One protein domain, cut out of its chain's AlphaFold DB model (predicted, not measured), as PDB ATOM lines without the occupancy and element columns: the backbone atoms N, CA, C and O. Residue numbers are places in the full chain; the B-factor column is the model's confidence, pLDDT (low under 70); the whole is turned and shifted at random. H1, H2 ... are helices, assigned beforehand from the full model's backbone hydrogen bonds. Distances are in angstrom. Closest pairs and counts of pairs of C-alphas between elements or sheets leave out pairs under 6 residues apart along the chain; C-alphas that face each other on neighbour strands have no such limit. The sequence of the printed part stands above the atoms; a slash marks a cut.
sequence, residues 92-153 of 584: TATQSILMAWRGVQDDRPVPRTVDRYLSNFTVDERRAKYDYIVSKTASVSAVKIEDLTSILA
ATOM      1  N   THR A  92     -19.341  34.601  45.061       60.03
ATOM      2  CA  THR A  92     -20.767  34.867  45.138       60.03
ATOM      3  C   THR A  92     -21.078  36.322  44.841       60.03
ATOM      4  O   THR A  92     -22.103  36.563  44.229       60.03
ATOM      5  N   ALA A  93     -20.218  37.295  45.157       64.50
ATOM      6  CA  ALA A  93     -20.512  38.709  44.923       64.50
ATOM      7  C   ALA A  93     -20.552  39.060  43.427       64.50
ATOM      8  O   ALA A  93     -21.534  39.620  42.952       64.50
ATOM      9  N   THR A  94     -19.537  38.691  42.644       65.00
ATOM     10  CA  THR A  94     -19.529  39.019  41.206       65.00
ATOM     11  C   THR A  94     -20.579  38.230  40.430       65.00
ATOM     12  O   THR A  94     -21.250  38.821  39.585       65.00
ATOM     13  N   GLN A  95     -20.785  36.941  40.740       67.25
ATOM     14  CA  GLN A  95     -21.853  36.137  40.130       67.25
ATOM     15  C   GLN A  95     -23.253  36.573  40.571       67.25
ATOM     16  O   GLN A  95     -24.145  36.622  39.731       67.25
ATOM     17  N   SER A  96     -23.462  36.945  41.836       68.19
ATOM     18  CA  SER A  96     -24.764  37.447  42.304       68.19
ATOM     19  C   SER A  96     -25.090  38.810  41.715       68.19
ATOM     20  O   SER A  96     -26.225  39.019  41.316       68.19
ATOM     21  N   ILE A  97     -24.113  39.711  41.565       71.94
ATOM     22  CA  ILE A  97     -24.301  40.986  40.855       71.94
ATOM     23  C   ILE A  97     -24.681  40.707  39.395       71.94
ATOM     24  O   ILE A  97     -25.624  41.297  38.878       71.94
ATOM     25  N   LEU A  98     -24.003  39.756  38.751       68.00
ATOM     26  CA  LEU A  98     -24.320  39.290  37.400       68.00
ATOM     27  C   LEU A  98     -25.736  38.709  37.277       68.00
ATOM     28  O   LEU A  98     -26.429  39.033  36.321       68.00
ATOM     29  N   MET A  99     -26.169  37.888  38.235       69.25
ATOM     30  CA  MET A  99     -27.512  37.295  38.257       69.25
ATOM     31  C   MET A  99     -28.601  38.287  38.677       69.25
ATOM     32  O   MET A  99     -29.743  38.150  38.251       69.25
ATOM     33  N   ALA A 100     -28.266  39.279  39.502       72.81
ATOM     34  CA  ALA A 100     -29.166  40.349  39.926       72.81
ATOM     35  C   ALA A 100     -29.374  41.395  38.826       72.81
ATOM     36  O   ALA A 100     -30.390  42.086  38.822       72.81
ATOM     37  N   TRP A 101     -28.450  41.487  37.867       70.25
ATOM     38  CA  TRP A 101     -28.624  42.250  36.637       70.25
ATOM     39  C   TRP A 101     -29.617  41.537  35.697       70.25
ATOM     40  O   TRP A 101     -29.298  41.196  34.567       70.25
ATOM     41  N   ARG A 102     -30.857  41.318  36.155       63.97
ATOM     42  CA  ARG A 102     -32.001  40.869  35.335       63.97
ATOM     43  C   ARG A 102     -32.602  42.022  34.516       63.97
ATOM     44  O   ARG A 102     -33.808  42.080  34.309       63.97
ATOM     45  N   GLY A 103     -31.772  42.985  34.107       57.88
ATOM     46  CA  GLY A 103     -32.215  44.220  33.451       57.88
ATOM     47  C   GLY A 103     -32.778  44.013  32.044       57.88
ATOM     48  O   GLY A 103     -33.402  44.917  31.503       57.88
ATOM     49  N   VAL A 104     -32.590  42.828  31.465       58.56
ATOM     50  CA  VAL A 104     -33.202  42.406  30.207       58.56
ATOM     51  C   VAL A 104     -33.595  40.943  30.402       58.56
ATOM     52  O   VAL A 104     -32.740  40.126  30.744       58.56
ATOM     53  N   GLN A 105     -34.891  40.638  30.295       56.72
ATOM     54  CA  GLN A 105     -35.473  39.300  30.454       56.72
ATOM     55  C   GLN A 105     -35.097  38.384  29.288       56.72
ATOM     56  O   GLN A 105     -35.942  37.966  28.506       56.72
ATOM     57  N   ASP A 106     -33.819  38.091  29.148       70.75
ATOM     58  CA  ASP A 106     -33.394  37.031  28.265       70.75
ATOM     59  C   ASP A 106     -32.932  35.868  29.121       70.75
ATOM     60  O   ASP A 106     -31.921  35.965  29.818       70.75
ATOM     61  N   ASP A 107     -33.621  34.734  28.997       79.75
ATOM     62  CA  ASP A 107     -33.229  33.427  29.548       79.75
ATOM     63  C   ASP A 107     -31.923  32.886  28.917       79.75
ATOM     64  O   ASP A 107     -31.606  31.696  28.968       79.75
ATOM     65  N   ARG A 108     -31.125  33.772  28.307       82.94
ATOM     66  CA  ARG A 108     -29.828  33.476  27.716       82.94
ATOM     67  C   ARG A 108     -28.860  33.060  28.835       82.94
ATOM     68  O   ARG A 108     -28.670  33.806  29.800       82.94
ATOM     69  N   PRO A 109     -28.190  31.900  28.715       82.25
ATOM     70  CA  PRO A 109     -27.232  31.452  29.717       82.25
ATOM     71  C   PRO A 109     -26.062  32.436  29.826       82.25
ATOM     72  O   PRO A 109     -25.561  32.947  28.820       82.25
ATOM     73  N   VAL A 110     -25.602  32.686  31.057       84.88
ATOM     74  CA  VAL A 110     -24.470  33.582  31.331       84.88
ATOM     75  C   VAL A 110     -23.217  33.057  30.614       84.88
ATOM     76  O   VAL A 110     -22.776  31.944  30.910       84.88
ATOM     77  N   PRO A 111     -22.599  33.834  29.705       90.19
ATOM     78  CA  PRO A 111     -21.392  33.407  29.015       90.19
ATOM     79  C   PRO A 111     -20.236  33.128  29.982       90.19
ATOM     80  O   PRO A 111     -19.869  33.986  30.787       90.19
ATOM     81  N   ARG A 112     -19.639  31.937  29.871       89.19
ATOM     82  CA  ARG A 112     -18.483  31.485  30.666       89.19
ATOM     83  C   ARG A 112     -17.122  31.914  30.121       89.19
ATOM     84  O   ARG A 112     -16.131  31.824  30.841       89.19
ATOM     85  N   THR A 113     -17.063  32.379  28.874       91.38
ATOM     86  CA  THR A 113     -15.828  32.834  28.222       91.38
ATOM     87  C   THR A 113     -15.928  34.291  27.796       91.38
ATOM     88  O   THR A 113     -17.022  34.814  27.557       91.38
ATOM     89  N   VAL A 114     -14.772  34.957  27.715       89.00
ATOM     90  CA  VAL A 114     -14.677  36.369  27.309       89.00
ATOM     91  C   VAL A 114     -15.214  36.553  25.894       89.00
ATOM     92  O   VAL A 114     -15.999  37.466  25.657       89.00
ATOM     93  N   ASP A 115     -14.855  35.664  24.970       89.56
ATOM     94  CA  ASP A 115     -15.256  35.782  23.568       89.56
ATOM     95  C   ASP A 115     -16.767  35.697  23.411       89.56
ATOM     96  O   ASP A 115     -17.373  36.540  22.747       89.56
ATOM     97  N   ARG A 116     -17.402  34.757  24.120       89.62
ATOM     98  CA  ARG A 116     -18.857  34.635  24.109       89.62
ATOM     99  C   ARG A 116     -19.542  35.784  24.848       89.62
ATOM    100  O   ARG A 116     -20.627  36.203  24.464       89.62
ATOM    101  N   TYR A 117     -18.908  36.351  25.873       88.62
ATOM    102  CA  TYR A 117     -19.382  37.584  26.506       88.62
ATOM    103  C   TYR A 117     -19.326  38.788  25.546       88.62
ATOM    104  O   TYR A 117     -20.210  39.644  25.560       88.62
ATOM    105  N   LEU A 118     -18.313  38.862  24.684       88.62
ATOM    106  CA  LEU A 118     -18.174  39.929  23.691       88.62
ATOM    107  C   LEU A 118     -19.047  39.715  22.446       88.62
ATOM    108  O   LEU A 118     -19.407  40.700  21.796       88.62
ATOM    109  N   SER A 119     -19.400  38.476  22.106       89.50
ATOM    110  CA  SER A 119     -20.261  38.178  20.958       89.50
ATOM    111  C   SER A 119     -21.752  38.144  21.306       89.50
ATOM    112  O   SER A 119     -22.546  38.683  20.540       89.50
ATOM    113  N   ASN A 120     -22.145  37.559  22.446       87.38
ATOM    114  CA  ASN A 120     -23.559  37.382  22.801       87.38
ATOM    115  C   ASN A 120     -24.228  38.669  23.283       87.38
ATOM    116  O   ASN A 120     -25.439  38.812  23.125       87.38
ATOM    117  N   PHE A 121     -23.463  39.572  23.900       88.19
ATOM    118  CA  PHE A 121     -23.994  40.842  24.377       88.19
ATOM    119  C   PHE A 121     -23.750  41.947  23.360       88.19
ATOM    120  O   PHE A 121     -22.658  42.069  22.809       88.19
ATOM    121  N   THR A 122     -24.735  42.810  23.165       91.00
ATOM    122  CA  THR A 122     -24.562  44.067  22.441       91.00
ATOM    123  C   THR A 122     -23.642  45.015  23.219       91.00
ATOM    124  O   THR A 122     -23.375  44.851  24.413       91.00
ATOM    125  N   VAL A 123     -23.117  46.035  22.535       90.31
ATOM    126  CA  VAL A 123     -22.270  47.058  23.172       90.31
ATOM    127  C   VAL A 123     -23.015  47.753  24.318       90.31
ATOM    128  O   VAL A 123     -22.413  48.007  25.363       90.31
ATOM    129  N   ASP A 124     -24.313  48.001  24.145       87.62
ATOM    130  CA  ASP A 124     -25.150  48.679  25.135       87.62
ATOM    131  C   ASP A 124     -25.438  47.792  26.348       87.62
ATOM    132  O   ASP A 124     -25.319  48.260  27.479       87.62
ATOM    133  N   GLU A 125     -25.694  46.494  26.151       88.38
ATOM    134  CA  GLU A 125     -25.847  45.533  27.254       88.38
ATOM    135  C   GLU A 125     -24.563  45.432  28.089       88.38
ATOM    136  O   GLU A 125     -24.602  45.494  29.320       88.38
ATOM    137  N   ARG A 126     -23.394  45.350  27.437       90.06
ATOM    138  CA  ARG A 126     -22.105  45.333  28.149       90.06
ATOM    139  C   ARG A 126     -21.868  46.614  28.940       90.06
ATOM    140  O   ARG A 126     -21.318  46.551  30.041       90.06
ATOM    141  N   ARG A 127     -22.262  47.765  28.387       87.81
ATOM    142  CA  ARG A 127     -22.148  49.061  29.060       87.81
ATOM    143  C   ARG A 127     -23.086  49.149  30.257       87.81
ATOM    144  O   ARG A 127     -22.633  49.490  31.340       87.81
ATOM    145  N   ALA A 128     -24.349  48.776  30.093       87.00
ATOM    146  CA  ALA A 128     -25.328  48.785  31.171       87.00
ATOM    147  C   ALA A 128     -24.937  47.827  32.311       87.00
ATOM    148  O   ALA A 128     -25.099  48.160  33.486       87.00
ATOM    149  N   LYS A 129     -24.329  46.678  31.989       84.88
ATOM    150  CA  LYS A 129     -23.742  45.778  32.989       84.88
ATOM    151  C   LYS A 129     -22.542  46.403  33.706       84.88
ATOM    152  O   LYS A 129     -22.427  46.269  34.923       84.88
ATOM    153  N   TYR A 130     -21.653  47.084  32.984       87.69
ATOM    154  CA  TYR A 130     -20.532  47.809  33.590       87.69
ATOM    155  C   TYR A 130     -21.024  48.914  34.532       87.69
ATOM    156  O   TYR A 130     -20.605  48.953  35.687       87.69
ATOM    157  N   ASP A 131     -21.962  49.745  34.080       88.69
ATOM    158  CA  ASP A 131     -22.541  50.837  34.867       88.69
ATOM    159  C   ASP A 131     -23.242  50.296  36.126       88.69
ATOM    160  O   ASP A 131     -23.090  50.854  37.213       88.69
ATOM    161  N   TYR A 132     -23.921  49.148  36.023       86.75
ATOM    162  CA  TYR A 132     -24.498  48.461  37.178       86.75
ATOM    163  C   TYR A 132     -23.433  47.995  38.179       86.75
ATOM    164  O   TYR A 132     -23.540  48.304  39.368       86.75
ATOM    165  N   ILE A 133     -22.382  47.306  37.717       83.81
ATOM    166  CA  ILE A 133     -21.281  46.855  38.581       83.81
ATOM    167  C   ILE A 133     -20.625  48.059  39.265       83.81
ATOM    168  O   ILE A 133     -20.405  48.024  40.475       83.81
ATOM    169  N   VAL A 134     -20.358  49.140  38.529       86.94
ATOM    170  CA  VAL A 134     -19.783  50.374  39.081       86.94
ATOM    171  C   VAL A 134     -20.719  51.000  40.111       86.94
ATOM    172  O   VAL A 134     -20.259  51.346  41.190       86.94
ATOM    173  N   SER A 135     -22.026  51.080  39.851       85.88
ATOM    174  CA  SER A 135     -22.989  51.627  40.819       85.88
ATOM    175  C   SER A 135     -23.040  50.816  42.122       85.88
ATOM    176  O   SER A 135     -23.033  51.387  43.214       85.88
ATOM    177  N   LYS A 136     -23.011  49.478  42.030       83.25
ATOM    178  CA  LYS A 136     -23.033  48.584  43.193       83.25
ATOM    179  C   LYS A 136     -21.713  48.609  43.949       83.25
ATOM    180  O   LYS A 136     -21.714  48.746  45.168       83.25
ATOM    181  N   THR A 137     -20.586  48.552  43.253       79.75
ATOM    182  CA  THR A 137     -19.264  48.629  43.898       79.75
ATOM    183  C   THR A 137     -18.981  50.008  44.491       79.75
ATOM    184  O   THR A 137     -18.427  50.081  45.585       79.75
ATOM    185  N   ALA A 138     -19.452  51.089  43.863       82.75
ATOM    186  CA  ALA A 138     -19.408  52.431  44.435       82.75
ATOM    187  C   ALA A 138     -20.214  52.510  45.742       82.75
ATOM    188  O   ALA A 138     -19.726  53.069  46.724       82.75
ATOM    189  N   SER A 139     -21.399  51.888  45.792       71.81
ATOM    190  CA  SER A 139     -22.212  51.848  47.016       71.81
ATOM    191  C   SER A 139     -21.559  51.055  48.154       71.81
ATOM    192  O   SER A 139     -21.695  51.436  49.311       71.81
ATOM    193  N   VAL A 140     -20.777  50.014  47.840       66.81
ATOM    194  CA  VAL A 140     -20.012  49.250  48.845       66.81
ATOM    195  C   VAL A 140     -18.799  50.041  49.338       66.81
ATOM    196  O   VAL A 140     -18.492  50.008  50.522       66.81
ATOM    197  N   SER A 141     -18.142  50.822  48.476       60.41
ATOM    198  CA  SER A 141     -17.038  51.704  48.896       60.41
ATOM    199  C   SER A 141     -17.478  52.916  49.732       60.41
ATOM    200  O   SER A 141     -16.631  53.605  50.294       60.41
ATOM    201  N   ALA A 142     -18.788  53.177  49.811       58.41
ATOM    202  CA  ALA A 142     -19.370  54.179  50.701       58.41
ATOM    203  C   ALA A 142     -19.678  53.629  52.106       58.41
ATOM    204  O   ALA A 142     -20.047  54.406  52.990       58.41
ATOM    205  N   VAL A 143     -19.494  52.320  52.343       53.06
ATOM    206  CA  VAL A 143     -19.327  51.805  53.708       53.06
ATOM    207  C   VAL A 143     -18.120  52.532  54.288       53.06
ATOM    208  O   VAL A 143     -17.044  52.532  53.689       53.06
ATOM    209  N   LYS A 144     -18.359  53.255  55.386       54.44
ATOM    210  CA  LYS A 144     -17.449  54.245  55.960       54.44
ATOM    211  C   LYS A 144     -16.027  53.694  55.989       54.44
ATOM    212  O   LYS A 144     -15.743  52.695  56.641       54.44
ATOM    213  N   ILE A 145     -15.132  54.390  55.292       56.66
ATOM    214  CA  ILE A 145     -13.688  54.115  55.252       56.66
ATOM    215  C   ILE A 145     -13.103  53.978  56.673       56.66
ATOM    216  O   ILE A 145     -12.099  53.296  56.843       56.66
ATOM    217  N   GLU A 146     -13.778  54.546  57.677       58.75
ATOM    218  CA  GLU A 146     -13.519  54.422  59.116       58.75
ATOM    219  C   GLU A 146     -13.339  52.958  59.588       58.75
ATOM    220  O   GLU A 146     -12.403  52.682  60.346       58.75
ATOM    221  N   ASP A 147     -14.112  51.998  59.064       55.78
ATOM    222  CA  ASP A 147     -14.000  50.581  59.460       55.78
ATOM    223  C   ASP A 147     -12.829  49.856  58.773       55.78
ATOM    224  O   ASP A 147     -12.170  49.003  59.373       55.78
ATOM    225  N   LEU A 148     -12.478  50.238  57.539       55.69
ATOM    226  CA  LEU A 148     -11.309  49.687  56.841       55.69
ATOM    227  C   LEU A 148      -9.990  50.233  57.406       55.69
ATOM    228  O   LEU A 148      -8.996  49.507  57.436       55.69
ATOM    229  N   THR A 149      -9.974  51.470  57.913       58.78
ATOM    230  CA  THR A 149      -8.837  51.991  58.691       58.78
ATOM    231  C   THR A 149      -8.628  51.234  60.001       58.78
ATOM    232  O   THR A 149      -7.479  51.053  60.389       58.78
ATOM    233  N   SER A 150      -9.687  50.719  60.634       56.84
ATOM    234  CA  SER A 150      -9.564  49.880  61.838       56.84
ATOM    235  C   SER A 150      -8.982  48.494  61.532       56.84
ATOM    236  O   SER A 150      -8.195  47.969  62.315       56.84
ATOM    237  N   ILE A 151      -9.279  47.927  60.357       56.75
ATOM    238  CA  ILE A 151      -8.690  46.653  59.901       56.75
ATOM    239  C   ILE A 151      -7.227  46.836  59.462       56.75
ATOM    240  O   ILE A 151      -6.379  45.996  59.757       56.75
ATOM    241  N   LEU A 152      -6.894  47.952  58.806       55.84
ATOM    242  CA  LEU A 152      -5.518  48.273  58.400       55.84
ATOM    243  C   LEU A 152      -4.632  48.774  59.557       55.84
ATOM    244  O   LEU A 152      -3.412  48.799  59.413       55.84
ATOM    245  N   ALA A 153      -5.220  49.140  60.699       56.66
ATOM    246  CA  ALA A 153      -4.508  49.465  61.936       56.66
ATOM    247  C   ALA A 153      -4.220  48.231  62.817       56.66
ATOM    248  O   ALA A 153      -3.632  48.369  63.890       56.66
TER     249      ALA A 153
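This is residues 92 to 153 of the 584 residues of the protein "Hypothetical protein" of Timema tahoe (UniProt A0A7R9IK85). One long helix, H3, makes the long axis, with the short helix H1 crossing beside its middle, the short helix H2 at its beginning, and residues 138 to 153, the last turn of H3 and the short helix H4, sticking out at its far end. A long loop, residues 101 to 113, leads from H1 round to H2, and the contacts between helices are few. The printed part has 62 residues with four named helices, H1, H2, H3 and H4 in that order, and no named strand; the class is all helix. The whole is loose, with a radius of gyration of the C-alphas of 15.2 A, and spans 45 by 19 by 18 A.

Find C-alpha 92 at (-20.767, 34.867, 45.138); from there H1 runs through residues 92 to 100, 11.3 A long. Go on to residues 114 to 120 for H2, 10.0 A. H3 begins at C-alpha 123, at (-22.270, 47.058, 23.172), and runs 26.7 A to residue 141. H4, residues 145 to 152, measures 10.5 A and ends at C-alpha 152, at (-5.518, 48.273, 58.400).

Look first at H1 and H3, which are close but not clearly touching: their closest C-alphas, of Ile 97 and Ile 133, are 7.0 A apart. They run opposite ways at a steep tilt of 50 degrees. H2 and H3 are apart, but only just, at 8.0 A. H3 and H4 meet only through their link. H1 is apart from H2 and H4, and H2 is apart from H4. In H1, H2, H3 and H4 every O i to N i+4 pair is within hydrogen-bond range.

The farthest C-alphas, of Asp 107 and Ala 153, are 46.2 A apart. Without residues 138 to 153, which stand free, the body spans 25 by 21 by 21 A. The link from H1 to H2 is long; those from H2 to H3 and from H3 to H4 are tight. The printed part has no cut. Its mean pLDDT is 74.9, and 25 residues are under 70, among them residues 140 to 153.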